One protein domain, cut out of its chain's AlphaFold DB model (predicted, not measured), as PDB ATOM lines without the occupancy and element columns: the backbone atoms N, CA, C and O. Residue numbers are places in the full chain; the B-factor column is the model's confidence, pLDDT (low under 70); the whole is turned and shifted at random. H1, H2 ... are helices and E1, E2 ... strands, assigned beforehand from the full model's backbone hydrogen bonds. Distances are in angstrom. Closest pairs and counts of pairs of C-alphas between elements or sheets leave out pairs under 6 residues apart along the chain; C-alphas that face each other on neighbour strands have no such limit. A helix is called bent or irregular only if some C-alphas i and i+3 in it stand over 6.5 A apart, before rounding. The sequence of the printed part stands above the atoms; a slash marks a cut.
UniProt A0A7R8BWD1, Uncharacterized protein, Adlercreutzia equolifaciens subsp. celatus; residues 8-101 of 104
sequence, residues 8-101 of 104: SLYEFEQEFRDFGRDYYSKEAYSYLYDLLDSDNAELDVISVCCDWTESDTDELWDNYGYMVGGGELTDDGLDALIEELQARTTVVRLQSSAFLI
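Overview. This is residues 8 to 101 of the 104 residues of an uncharacterized protein of Adlercreutzia equolifaciens subsp. celatus (UniProt A0A7R8BWD1). A small antiparallel sheet of E1, E3 and E2 sits in the middle of an elongated model, with the helices H1, H2 and H3 at one end and the helices H4 and H5, which touch and stand about perpendicular to each other at 74 degrees, at the other. Residues 37 to 42 stick out. The printed part has 94 residues with five named helices and three named strands, in the order H1 H2 H3 E1 H4 H5 E2 E3; the sheet runs E1 E3 E2, and the class is mostly helix. It is only just compact, close to loose, with a radius of gyration of the C-alphas of 14.5 A and spans of 42 by 24 by 21 A.

Arrangement. H1, residues 9 to 18, touches residues 29 to 33 alone of H2, residues 26 to 39; the closest C-alphas, of Leu 9 and Tyr 33, are 6.6 A apart. H3, residues 45 to 51, is close to H1 but not clearly touching: the closest C-alphas, of Phe 16 and Val 45, are 6.2 A apart. E1, residues 52 to 56, is antiparallel to E3, residues 98 to 101, with N 53 and O 101 within hydrogen-bond range at 2.8 A. E3 forms a hairpin with E2, residues 91 to 93, where N 92 and O 100 are 2.8 A apart. H2 only grazes this sheet, with residues 27 to 32. H4, residues 57 to 68, stands up from the sheet over E1, at a height of 10.4 A. It touches H5, residues 75 to 88, about perpendicular at 74 degrees, the closest C-alphas being those of Val 68 and Leu 81, 6.0 A. H5 is on the sheet too: two layers, helices on one face. E1, H4 H5 and E2 form a split strand-helix-strand unit, two strands running the same way with E3 between them, its crossover right-handed. In H1, H2, H3 and H5 every O i to N i+4 pair is within hydrogen-bond range; in H4 5 of 8 are.

Along the chain. H1 begins at C-alpha 9 (148.152, 143.597, 157.457) and is 14.2 A long; H2 is 20.0 A, H4 14.4 A and H5 19.9 A. H4 is irregular, C-alphas 63 and 66 being 7.4 A apart. E3 ends at C-alpha 101 (155.805, 137.384, 175.449).

Size, cuts and confidence. The C-alphas farthest apart, of Ser 8 and Gly 69, are 43.1 A apart. The printed part has no cut and no long link. The pLDDT is under 70 at residues 39 to 42 and 95 to 97.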
ATOM      1  N   SER A   8     146.562 148.005 155.996       70.88
ATOM      2  CA  SER A   8     146.335 146.577 155.784       70.88
ATOM      3  C   SER A   8     147.416 145.764 156.511       70.88
ATOM      4  O   SER A   8     148.528 146.252 156.702       70.88
ATOM      5  N   LEU A   9     147.143 144.500 156.867       73.69
ATOM      6  CA  LEU A   9     148.152 143.597 157.457       73.69
ATOM      7  C   LEU A   9     149.468 143.581 156.652       73.69
ATOM      8  O   LEU A   9     150.554 143.515 157.213       73.69
ATOM      9  N   TYR A  10     149.373 143.708 155.329       78.12
ATOM     10  CA  TYR A  10     150.537 143.799 154.454       78.12
ATOM     11  C   TYR A  10     151.356 145.083 154.670       78.12
ATOM     12  O   TYR A  10     152.584 145.042 154.661       78.12
ATOM     13  N   GLU A  11     150.692 146.227 154.849       77.44
ATOM     14  CA  GLU A  11     151.357 147.500 155.156       77.44
ATOM     15  C   GLU A  11     151.962 147.481 156.560       77.44
ATOM     16  O   GLU A  11     153.066 147.985 156.745       77.44
ATOM     17  N   PHE A  12     151.298 146.814 157.509       78.56
ATOM     18  CA  PHE A  12     151.845 146.526 158.832       78.56
ATOM     19  C   PHE A  12     153.164 145.756 158.715       78.56
ATOM     20  O   PHE A  12     154.202 146.249 159.135       78.56
ATOM     21  N   GLU A  13     153.167 144.595 158.053       81.81
ATOM     22  CA  GLU A  13     154.389 143.813 157.808       81.81
ATOM     23  C   GLU A  13     155.475 144.643 157.092       81.81
ATOM     24  O   GLU A  13     156.663 144.537 157.409       81.81
ATOM     25  N   GLN A  14     155.089 145.484 156.125       82.19
ATOM     26  CA  GLN A  14     156.026 146.364 155.426       82.19
ATOM     27  C   GLN A  14     156.668 147.402 156.341       82.19
ATOM     28  O   GLN A  14     157.870 147.604 156.208       82.19
ATOM     29  N   GLU A  15     155.921 148.031 157.247       82.69
ATOM     30  CA  GLU A  15     156.482 148.996 158.195       82.69
ATOM     31  C   GLU A  15     157.547 148.327 159.069       82.69
ATOM     32  O   GLU A  15     158.678 148.803 159.141       82.69
ATOM     33  N   PHE A  16     157.259 147.154 159.640       81.88
ATOM     34  CA  PHE A  16     158.258 146.413 160.419       81.88
ATOM     35  C   PHE A  16     159.505 146.085 159.595       81.88
ATOM     36  O   PHE A  16     160.624 146.215 160.093       81.88
ATOM     37  N   ARG A  17     159.343 145.720 158.321       82.38
ATOM     38  CA  ARG A  17     160.471 145.484 157.409       82.38
ATOM     39  C   ARG A  17     161.261 146.741 157.080       82.38
ATOM     40  O   ARG A  17     162.485 146.661 157.016       82.38
ATOM     41  N   ASP A  18     160.594 147.873 156.889       83.44
ATOM     42  CA  ASP A  18     161.236 149.160 156.601       83.44
ATOM     43  C   ASP A  18     162.100 149.613 157.790       83.44
ATOM     44  O   ASP A  18     163.239 150.049 157.622       83.44
ATOM     45  N   PHE A  19     161.623 149.353 159.013       78.31
ATOM     46  CA  PHE A  19     162.382 149.524 160.255       78.31
ATOM     47  C   PHE A  19     163.441 148.430 160.510       78.31
ATOM     48  O   PHE A  19     164.170 148.504 161.505       78.31
ATOM     49  N   GLY A  20     163.557 147.420 159.639       77.00
ATOM     50  CA  GLY A  20     164.503 146.310 159.785       77.00
ATOM     51  C   GLY A  20     164.190 145.385 160.967       77.00
ATOM     52  O   GLY A  20     165.105 144.839 161.582       77.00
ATOM     53  N   ARG A  21     162.909 145.250 161.318       72.56
ATOM     54  CA  ARG A  21     162.387 144.496 162.466       72.56
ATOM     55  C   ARG A  21     161.428 143.374 162.051       72.56
ATOM     56  O   ARG A  21     160.347 143.218 162.613       72.56
ATOM     57  N   ASP A  22     161.849 142.585 161.065       75.00
ATOM     58  CA  ASP A  22     161.176 141.361 160.593       75.00
ATOM     59  C   ASP A  22     161.524 140.175 161.516       75.00
ATOM     60  O   ASP A  22     162.170 139.219 161.099       75.00
ATOM     61  N   TYR A  23     161.199 140.294 162.808       74.38
ATOM     62  CA  TYR A  23     161.484 139.264 163.825       74.38
ATOM     63  C   TYR A  23     160.276 138.381 164.140       74.38
ATOM     64  O   TYR A  23     160.427 137.371 164.814       74.38
ATOM     65  N   TYR A  24     159.087 138.780 163.685       80.62
ATOM     66  CA  TYR A  24     157.838 138.102 164.001       80.62
ATOM     67  C   TYR A  24     157.419 137.177 162.872       80.62
ATOM     68  O   TYR A  24     157.550 137.487 161.684       80.62
ATOM     69  N   SER A  25     156.813 136.062 163.244       80.75
ATOM     70  CA  SER A  25     156.101 135.217 162.310       80.75
ATOM     71  C   SER A  25     154.848 135.929 161.796       80.75
ATOM     72  O   SER A  25     154.258 136.792 162.448       80.75
ATOM     73  N   LYS A  26     154.365 135.523 160.615       79.69
ATOM     74  CA  LYS A  26     153.116 136.062 160.038       79.69
ATOM     75  C   LYS A  26     151.919 135.959 160.982       79.69
ATOM     76  O   LYS A  26     151.030 136.806 160.952       79.69
ATOM     77  N   GLU A  27     151.888 134.914 161.802       80.38
ATOM     78  CA  GLU A  27     150.846 134.714 162.808       80.38
ATOM     79  C   GLU A  27     150.917 135.776 163.912       80.38
ATOM     80  O   GLU A  27     149.886 136.340 164.274       80.38
ATOM     81  N   ALA A  28     152.120 136.106 164.390       81.69
ATOM     82  CA  ALA A  28     152.323 137.178 165.357       81.69
ATOM     83  C   ALA A  28     151.939 138.541 164.781       81.69
ATOM     84  O   ALA A  28     151.215 139.288 165.435       81.69
ATOM     85  N   TYR A  29     152.322 138.833 163.534       83.00
ATOM     86  CA  TYR A  29     151.871 140.045 162.844       83.00
ATOM     87  C   TYR A  29     150.346 140.140 162.786       83.00
ATOM     88  O   TYR A  29     149.787 141.192 163.084       83.00
ATOM     89  N   SER A  30     149.666 139.039 162.461       82.81
ATOM     90  CA  SER A  30     148.203 139.013 162.424       82.81
ATOM     91  C   SER A  30     147.574 139.237 163.799       82.81
ATOM     92  O   SER A  30     146.555 139.916 163.878       82.81
ATOM     93  N   TYR A  31     148.152 138.676 164.864       83.19
ATOM     94  CA  TYR A  31     147.654 138.863 166.227       83.19
ATOM     95  C   TYR A  31     147.847 140.305 166.709       83.19
ATOM     96  O   TYR A  31     146.911 140.915 167.214       83.19
ATOM     97  N   LEU A  32     149.041 140.868 166.507       81.38
ATOM     98  CA  LEU A  32     149.363 142.250 166.870       81.38
ATOM     99  C   LEU A  32     148.494 143.249 166.102       81.38
ATOM    100  O   LEU A  32     148.032 144.234 166.672       81.38
ATOM    101  N   TYR A  33     148.241 142.973 164.824       82.19
ATOM    102  CA  TYR A  33     147.341 143.767 164.000       82.19
ATOM    103  C   TYR A  33     145.904 143.761 164.547       82.19
ATOM    104  O   TYR A  33     145.318 144.825 164.717       82.19
ATOM    105  N   ASP A  34     145.358 142.584 164.872       81.88
ATOM    106  CA  ASP A  34     144.010 142.449 165.452       81.88
ATOM    107  C   ASP A  34     143.910 143.129 166.830       81.88
ATOM    108  O   ASP A  34     142.934 143.819 167.116       81.88
ATOM    109  N   LEU A  35     144.960 143.014 167.652       78.44
ATOM    110  CA  LEU A  35     145.059 143.671 168.956       78.44
ATOM    111  C   LEU A  35     144.981 145.202 168.826       78.44
ATOM    112  O   LEU A  35     144.198 145.844 169.526       78.44
ATOM    113  N   LEU A  36     145.771 145.785 167.921       76.88
ATOM    114  CA  LEU A  36     145.830 147.234 167.706       76.88
ATOM    115  C   LEU A  36     144.554 147.782 167.058       76.88
ATOM    116  O   LEU A  36     144.097 148.862 167.436       76.88
ATOM    117  N   ASP A  37     143.960 147.032 166.124       77.75
ATOM    118  CA  ASP A  37     142.661 147.362 165.527       77.75
ATOM    119  C   ASP A  37     141.556 147.373 166.596       77.75
ATOM    120  O   ASP A  37     140.768 148.319 166.675       77.75
ATOM    121  N   SER A  38     141.563 146.383 167.498       75.00
ATOM    122  CA  SER A  38     140.629 146.307 168.626       75.00
ATOM    123  C   SER A  38     140.775 147.493 169.584       75.00
ATOM    124  O   SER A  38     139.780 148.124 169.954       75.00
ATOM    125  N   ASP A  39     142.012 147.855 169.936       68.50
ATOM    126  CA  ASP A  39     142.299 148.948 170.874       68.50
ATOM    127  C   ASP A  39     142.190 150.347 170.228       68.50
ATOM    128  O   ASP A  39     142.268 151.364 170.916       68.50
ATOM    129  N   ASN A  40     141.955 150.423 168.907       67.50
ATOM    130  CA  ASN A  40     141.976 151.667 168.121       67.50
ATOM    131  C   ASN A  40     143.275 152.473 168.344       67.50
ATOM    132  O   ASN A  40     143.272 153.710 168.321       67.50
ATOM    133  N   ALA A  41     144.377 151.767 168.594       65.56
ATOM    134  CA  ALA A  41     145.672 152.350 168.904       65.56
ATOM    135  C   ALA A  41     146.443 152.707 167.621       65.56
ATOM    136  O   ALA A  41     146.285 152.068 166.581       65.56
ATOM    137  N   GLU A  42     147.292 153.740 167.680       69.12
ATOM    138  CA  GLU A  42     148.223 154.045 166.584       69.12
ATOM    139  C   GLU A  42     149.287 152.942 166.479       69.12
ATOM    140  O   GLU A  42     149.804 152.470 167.495       69.12
ATOM    141  N   LEU A  43     149.638 152.550 165.247       71.69
ATOM    142  CA  LEU A  43     150.747 151.630 165.018       71.69
ATOM    143  C   LEU A  43     152.060 152.293 165.440       71.69
ATOM    144  O   LEU A  43     152.557 153.191 164.765       71.69
ATOM    145  N   ASP A  44     152.648 151.794 166.522       79.50
ATOM    146  CA  ASP A  44     154.008 152.133 166.919       79.50
ATOM    147  C   ASP A  44     154.886 150.881 166.844       79.50
ATOM    148  O   ASP A  44     154.932 150.059 167.759       79.50
ATOM    149  N   VAL A  45     155.578 150.729 165.712       76.31
ATOM    150  CA  VAL A  45     156.466 149.589 165.431       76.31
ATOM    151  C   VAL A  45     157.531 149.422 166.518       76.31
ATOM    152  O   VAL A  45     157.883 148.296 166.872       76.31
ATOM    153  N   ILE A  46     158.052 150.525 167.066       78.06
ATOM    154  CA  ILE A  46     159.081 150.467 168.107       78.06
ATOM    155  C   ILE A  46     158.467 150.015 169.422       78.06
ATOM    156  O   ILE A  46     159.025 149.125 170.057       78.06
ATOM    157  N   SER A  47     157.325 150.583 169.810       78.06
ATOM    158  CA  SER A  47     156.626 150.195 171.030       78.06
ATOM    159  C   SER A  47     156.225 148.731 170.977       78.06
ATOM    160  O   SER A  47     156.532 148.006 171.909       78.06
ATOM    161  N   VAL A  48     155.629 148.269 169.877       80.19
ATOM    162  CA  VAL A  48     155.269 146.857 169.703       80.19
ATOM    163  C   VAL A  48     156.509 145.973 169.759       80.19
ATOM    164  O   VAL A  48     156.469 144.916 170.373       80.19
ATOM    165  N   CYS A  49     157.628 146.410 169.175       78.62
ATOM    166  CA  CYS A  49     158.850 145.616 169.192       78.62
ATOM    167  C   CYS A  49     159.602 145.621 170.530       78.62
ATOM    168  O   CYS A  49     160.400 144.726 170.799       78.62
ATOM    169  N   CYS A  50     159.372 146.626 171.368       77.00
ATOM    170  CA  CYS A  50     159.841 146.636 172.748       77.00
ATOM    171  C   CYS A  50     158.903 145.854 173.670       77.00
ATOM    172  O   CYS A  50     159.387 145.175 174.568       77.00
ATOM    173  N   ASP A  51     157.596 145.952 173.435       82.00
ATOM    174  CA  ASP A  51     156.559 145.371 174.278       82.00
ATOM    175  C   ASP A  51     156.350 143.891 173.975       82.00
ATOM    176  O   ASP A  51     156.076 143.154 174.897       82.00
ATOM    177  N   TRP A  52     156.531 143.414 172.741       83.12
ATOM    178  CA  TRP A  52     156.292 142.016 172.371       83.12
ATOM    179  C   TRP A  52     157.548 141.353 171.829       83.12
ATOM    180  O   TRP A  52     158.194 141.859 170.919       83.12
ATOM    181  N   THR A  53     157.867 140.168 172.331       83.50
ATOM    182  CA  THR A  53     158.962 139.330 171.833       83.50
ATOM    183  C   THR A  53     158.401 137.981 171.412       83.50
ATOM    184  O   THR A  53     157.713 137.330 172.195       83.50
ATOM    185  N   GLU A  54     158.657 137.572 170.168       84.12
ATOM    186  CA  GLU A  54     158.384 136.203 169.723       84.12
ATOM    187  C   GLU A  54     159.560 135.311 170.129       84.12
ATOM    188  O   GLU A  54     160.721 135.672 169.934       84.12
ATOM    189  N   SER A  55     159.270 134.167 170.734       82.38
ATOM    190  CA  SER A  55     160.267 133.156 171.076       82.38
ATOM    191  C   SER A  55     159.676 131.766 170.924       82.38
ATOM    192  O   SER A  55     158.525 131.513 171.291       82.38
ATOM    193  N   ASP A  56     160.475 130.844 170.405       84.88
ATOM    194  CA  ASP A  56     160.112 129.435 170.374       84.88
ATOM    195  C   ASP A  56     160.132 128.816 171.776       84.88
ATOM    196  O   ASP A  56     160.702 129.359 172.719       84.88
ATOM    197  N   THR A  57     159.530 127.632 171.917       81.06
ATOM    198  CA  THR A  57     159.510 126.893 173.196       81.06
ATOM    199  C   THR A  57     160.919 126.683 173.770       81.06
ATOM    200  O   THR A  57     161.133 126.818 174.972       81.06
ATOM    201  N   ASP A  58     161.875 126.356 172.899       81.75
ATOM    202  CA  ASP A  58     163.269 126.092 173.266       81.75
ATOM    203  C   ASP A  58     163.987 127.382 173.697       81.75
ATOM    204  O   ASP A  58     164.606 127.425 174.758       81.75
ATOM    205  N   GLU A  59     163.813 128.473 172.942       81.81
ATOM    206  CA  GLU A  59     164.369 129.790 173.282       81.81
ATOM    207  C   GLU A  59     163.752 130.377 174.553       81.81
ATOM    208  O   GLU A  59     164.460 130.979 175.361       81.81
ATOM    209  N   LEU A  60     162.445 130.189 174.755       83.00
ATOM    210  CA  LEU A  60     161.747 130.587 175.974       83.00
ATOM    211  C   LEU A  60     162.345 129.866 177.182       83.00
ATOM    212  O   LEU A  60     162.575 130.479 178.223       83.00
ATOM    213  N   TRP A  61     162.610 128.569 177.053       84.44
ATOM    214  CA  TRP A  61     163.210 127.778 178.118       84.44
ATOM    215  C   TRP A  61     164.673 128.139 178.369       84.44
ATOM    216  O   TRP A  61     165.083 128.223 179.523       84.44
ATOM    217  N   ASP A  62     165.457 128.411 177.329       84.94
ATOM    218  CA  ASP A  62     166.835 128.882 177.500       84.94
ATOM    219  C   ASP A  62     166.869 130.248 178.207       84.94
ATOM    220  O   ASP A  62     167.614 130.446 179.170       84.94
ATOM    221  N   ASN A  63     165.978 131.162 177.810       83.31
ATOM    222  CA  ASN A  63     165.902 132.497 178.397       83.31
ATOM    223  C   ASN A  63     165.299 132.504 179.797       83.31
ATOM    224  O   ASN A  63     165.809 133.232 180.636       83.31
ATOM    225  N   TYR A  64     164.233 131.744 180.068       82.25
ATOM    226  CA  TYR A  64     163.442 131.853 181.302       82.25
ATOM    227  C   TYR A  64     163.378 130.570 182.134       82.25
ATOM    228  O   TYR A  64     162.969 130.625 183.291       82.25
ATOM    229  N   GLY A  65     163.824 129.422 181.625       82.44
ATOM    230  CA  GLY A  65     163.794 128.136 182.336       82.44
ATOM    231  C   GLY A  65     164.546 128.161 183.670       82.44
ATOM    232  O   GLY A  65     164.224 127.406 184.588       82.44
ATOM    233  N   TYR A  66     165.478 129.104 183.847       82.25
ATOM    234  CA  TYR A  66     166.120 129.373 185.136       82.25
ATOM    235  C   TYR A  66     165.130 129.768 186.250       82.25
ATOM    236  O   TYR A  66     165.443 129.593 187.428       82.25
ATOM    237  N   MET A  67     163.944 130.290 185.913       81.94
ATOM    238  CA  MET A  67     162.916 130.694 186.879       81.94
ATOM    239  C   MET A  67     162.272 129.501 187.587       81.94
ATOM    240  O   MET A  67     161.918 129.612 188.758       81.94
ATOM    241  N   VAL A  68     162.173 128.357 186.905       82.38
ATOM    242  CA  VAL A  68     161.544 127.127 187.423       82.38
ATOM    243  C   VAL A  68     162.557 126.070 187.871       82.38
ATOM    244  O   VAL A  68     162.201 124.933 188.157       82.38
ATOM    245  N   GLY A  69     163.832 126.454 187.981       76.62
ATOM    246  CA  GLY A  69     164.912 125.601 188.484       76.62
ATOM    247  C   GLY A  69     165.995 125.265 187.458       76.62
ATOM    248  O   GLY A  69     167.072 124.833 187.866       76.62
ATOM    249  N   GLY A  70     165.764 125.533 186.167       72.81
ATOM    250  CA  GLY A  70     166.680 125.202 185.073       72.81
ATOM    251  C   GLY A  70     166.838 123.693 184.841       72.81
ATOM    252  O   GLY A  70     166.552 122.874 185.713       72.81
ATOM    253  N   GLY A  71     167.304 123.302 183.652       76.81
ATOM    254  CA  GLY A  71     167.531 121.893 183.304       76.81
ATOM    255  C   GLY A  71     167.062 121.537 181.897       76.81
ATOM    256  O   GLY A  71     167.012 122.397 181.020       76.81
ATOM    257  N   GLU A  72     166.735 120.263 181.680       78.75
ATOM    258  CA  GLU A  72     166.116 119.809 180.430       78.75
ATOM    259  C   GLU A  72     164.692 120.363 180.303       78.75
ATOM    260  O   GLU A  72     163.934 120.377 181.277       78.75
ATOM    261  N   LEU A  73     164.337 120.794 179.089       78.94
ATOM    262  CA  LEU A  73     162.973 121.164 178.731       78.94
ATOM    263  C   LEU A  73     162.065 119.949 178.963       78.94
ATOM    264  O   LEU A  73     162.198 118.919 178.302       78.94
ATOM    265  N   THR A  74     161.143 120.075 179.909       82.12
ATOM    266  CA  THR A  74     160.103 119.079 180.189       82.12
ATOM    267  C   THR A  74     158.748 119.759 180.100       82.12
ATOM    268  O   THR A  74     158.647 120.932 180.449       82.12
ATOM    269  N   ASP A  75     157.708 119.046 179.660       81.19
ATOM    270  CA  ASP A  75     156.352 119.607 179.572       81.19
ATOM    271  C   ASP A  75     155.885 120.180 180.924       81.19
ATOM    272  O   ASP A  75     155.386 121.295 180.980       81.19
ATOM    273  N   ASP A  76     156.150 119.472 182.029       82.50
ATOM    274  CA  ASP A  76     155.783 119.900 183.390       82.50
ATOM    275  C   ASP A  76     156.509 121.195 183.808       82.50
ATOM    276  O   ASP A  76     155.914 122.110 184.377       82.50
ATOM    277  N   GLY A  77     157.798 121.306 183.466       83.25
ATOM    278  CA  GLY A  77     158.572 122.522 183.695       83.25
ATOM    279  C   GLY A  77     158.102 123.684 182.822       83.25
ATOM    280  O   GLY A  77     158.054 124.818 183.295       83.25
ATOM    281  N   LEU A  78     157.755 123.415 181.561       81.69
ATOM    282  CA  LEU A  78     157.261 124.419 180.625       81.69
ATOM    283  C   LEU A  78     155.909 124.978 181.078       81.69
ATOM    284  O   LEU A  78     155.743 126.193 181.063       81.69
ATOM    285  N   ASP A  79     154.974 124.132 181.513       83.81
ATOM    286  CA  ASP A  79     153.696 124.579 182.078       83.81
ATOM    287  C   ASP A  79     153.925 125.476 183.305       83.81
ATOM    288  O   ASP A  79     153.423 126.599 183.339       83.81
ATOM    289  N   ALA A  80     154.778 125.060 184.250       86.06
ATOM    290  CA  ALA A  80     155.124 125.883 185.413       86.06
ATOM    291  C   ALA A  80     155.783 127.219 185.020       86.06
ATOM    292  O   ALA A  80     155.546 128.253 185.650       86.06
ATOM    293  N   LEU A  81     156.610 127.212 183.970       85.56
ATOM    294  CA  LEU A  81     157.264 128.409 183.454       85.56
ATOM    295  C   LEU A  81     156.252 129.358 182.815       85.56
ATOM    296  O   LEU A  81     156.307 130.560 183.060       85.56
ATOM    297  N   ILE A  82     155.329 128.825 182.013       83.25
ATOM    298  CA  ILE A  82     154.246 129.592 181.400       83.25
ATOM    299  C   ILE A  82     153.354 130.187 182.488       83.25
ATOM    300  O   ILE A  82     153.013 131.359 182.380       83.25
ATOM    301  N   GLU A  83     153.023 129.446 183.547       85.31
ATOM    302  CA  GLU A  83     152.252 129.973 184.679       85.31
ATOM    303  C   GLU A  83     152.985 131.121 185.395       85.31
ATOM    304  O   GLU A  83     152.395 132.177 185.632       85.31
ATOM    305  N   GLU A  84     154.280 130.966 185.693       84.75
ATOM    306  CA  GLU A  84     155.091 132.030 186.305       84.75
ATOM    307  C   GLU A  84     155.222 133.254 185.390       84.75
ATOM    308  O   GLU A  84     155.140 134.396 185.855       84.75
ATOM    309  N   LEU A  85     155.412 133.035 184.088       83.88
ATOM    310  CA  LEU A  85     155.464 134.109 183.106       83.88
ATOM    311  C   LEU A  85     154.110 134.801 182.993       83.88
ATOM    312  O   LEU A  85     154.085 136.018 183.047       83.88
ATOM    313  N   GLN A  86     152.994 134.078 182.932       83.81
ATOM    314  CA  GLN A  86     151.646 134.658 182.913       83.81
ATOM    315  C   GLN A  86     151.304 135.418 184.202       83.81
ATOM    316  O   GLN A  86     150.521 136.367 184.179       83.81
ATOM    317  N   ALA A  87     151.893 135.033 185.337       82.62
ATOM    318  CA  ALA A  87     151.737 135.753 186.598       82.62
ATOM    319  C   ALA A  87     152.502 137.086 186.622       82.62
ATOM    320  O   ALA A  87     152.128 138.003 187.359       82.62
ATOM    321  N   ARG A  88     153.585 137.196 185.844       79.56
ATOM    322  CA  ARG A  88     154.459 138.376 185.808       79.56
ATOM    323  C   ARG A  88     154.295 139.218 184.559       79.56
ATOM    324  O   ARG A  88     154.643 140.385 184.621       79.56
ATOM    325  N   THR A  89     153.816 138.652 183.461       82.06
ATOM    326  CA  THR A  89     153.655 139.295 182.162       82.06
ATOM    327  C   THR A  89     152.549 138.640 181.325       82.06
ATOM    328  O   THR A  89     151.937 137.663 181.739       82.06
ATOM    329  N   THR A  90     152.257 139.178 180.140       82.06
ATOM    330  CA  THR A  90     151.297 138.589 179.198       82.06
ATOM    331  C   THR A  90     152.013 137.618 178.266       82.06
ATOM    332  O   THR A  90     152.942 138.010 177.573       82.06
ATOM    333  N   VAL A  91     151.573 136.357 178.212       83.38
ATOM    334  CA  VAL A  91     152.088 135.361 177.257       83.38
ATOM    335  C   VAL A  91     150.951 134.847 176.386       83.38
ATOM    336  O   VAL A  91     149.950 134.337 176.894       83.38
ATOM    337  N   VAL A  92     151.126 134.955 175.073       82.94
ATOM    338  CA  VAL A  92     150.186 134.496 174.051       82.94
ATOM    339  C   VAL A  92     150.828 133.353 173.275       82.94
ATOM    340  O   VAL A  92     151.906 133.489 172.706       82.94
ATOM    341  N   ARG A  93     150.158 132.202 173.239       80.19
ATOM    342  CA  ARG A  93     150.616 131.043 172.469       80.19
ATOM    343  C   ARG A  93     150.111 131.131 171.030       80.19
ATOM    344  O   ARG A  93     148.902 131.199 170.810       80.19
ATOM    345  N   LEU A  94     151.025 131.074 170.063       78.81
ATOM    346  CA  LEU A  94     150.713 130.988 168.634       78.81
ATOM    347  C   LEU A  94     150.477 129.524 168.227       78.81
ATOM    348  O   LEU A  94     150.936 128.594 168.896       78.81
ATOM    349  N   GLN A  95     149.770 129.287 167.115       69.06
ATOM    350  CA  GLN A  95     149.473 127.915 166.673       69.06
ATOM    351  C   GLN A  95     150.723 127.162 166.188       69.06
ATOM    352  O   GLN A  95     150.747 125.934 166.242       69.06
ATOM    353  N   SER A  96     151.777 127.885 165.796       64.06
ATOM    354  CA  SER A  96     153.064 127.333 165.349       64.06
ATOM    355  C   SER A  96     153.973 126.746 166.438       64.06
ATOM    356  O   SER A  96     155.042 126.246 166.107       64.06
ATOM    357  N   SER A  97     153.577 126.721 167.716       66.38
ATOM    358  CA  SER A  97     154.474 126.408 168.862       66.38
ATOM    359  C   SER A  97     155.471 127.524 169.213       66.38
ATOM    360  O   SER A  97     156.370 127.314 170.029       66.38
ATOM    361  N   ALA A  98     155.260 128.709 168.643       78.25
ATOM    362  CA  ALA A  98     155.896 129.954 169.045       78.25
ATOM    363  C   ALA A  98     155.075 130.647 170.146       78.25
ATOM    364  O   ALA A  98     153.853 130.466 170.255       78.25
ATOM    365  N   PHE A  99     155.743 131.457 170.958       82.88
ATOM    366  CA  PHE A  99     155.149 132.232 172.039       82.88
ATOM    367  C   PHE A  99     155.442 133.714 171.840       82.88
ATOM    368  O   PHE A  99     156.570 134.103 171.566       82.88
ATOM    369  N   LEU A 100     154.417 134.542 172.008       83.44
ATOM    370  CA  LEU A 100     154.535 135.989 172.124       83.44
ATOM    371  C   LEU A 100     154.543 136.352 173.604       83.44
ATOM    372  O   LEU A 100     153.572 136.090 174.314       83.44
ATOM    373  N   ILE A 101     155.630 136.951 174.065       83.44
ATOM    374  CA  ILE A 101     155.805 137.384 175.449       83.44
ATOM    375  C   ILE A 101     155.771 138.902 175.469       83.44
ATOM    376  O   ILE A 101     156.527 139.546 174.742       83.44
TER     377      ILE A 101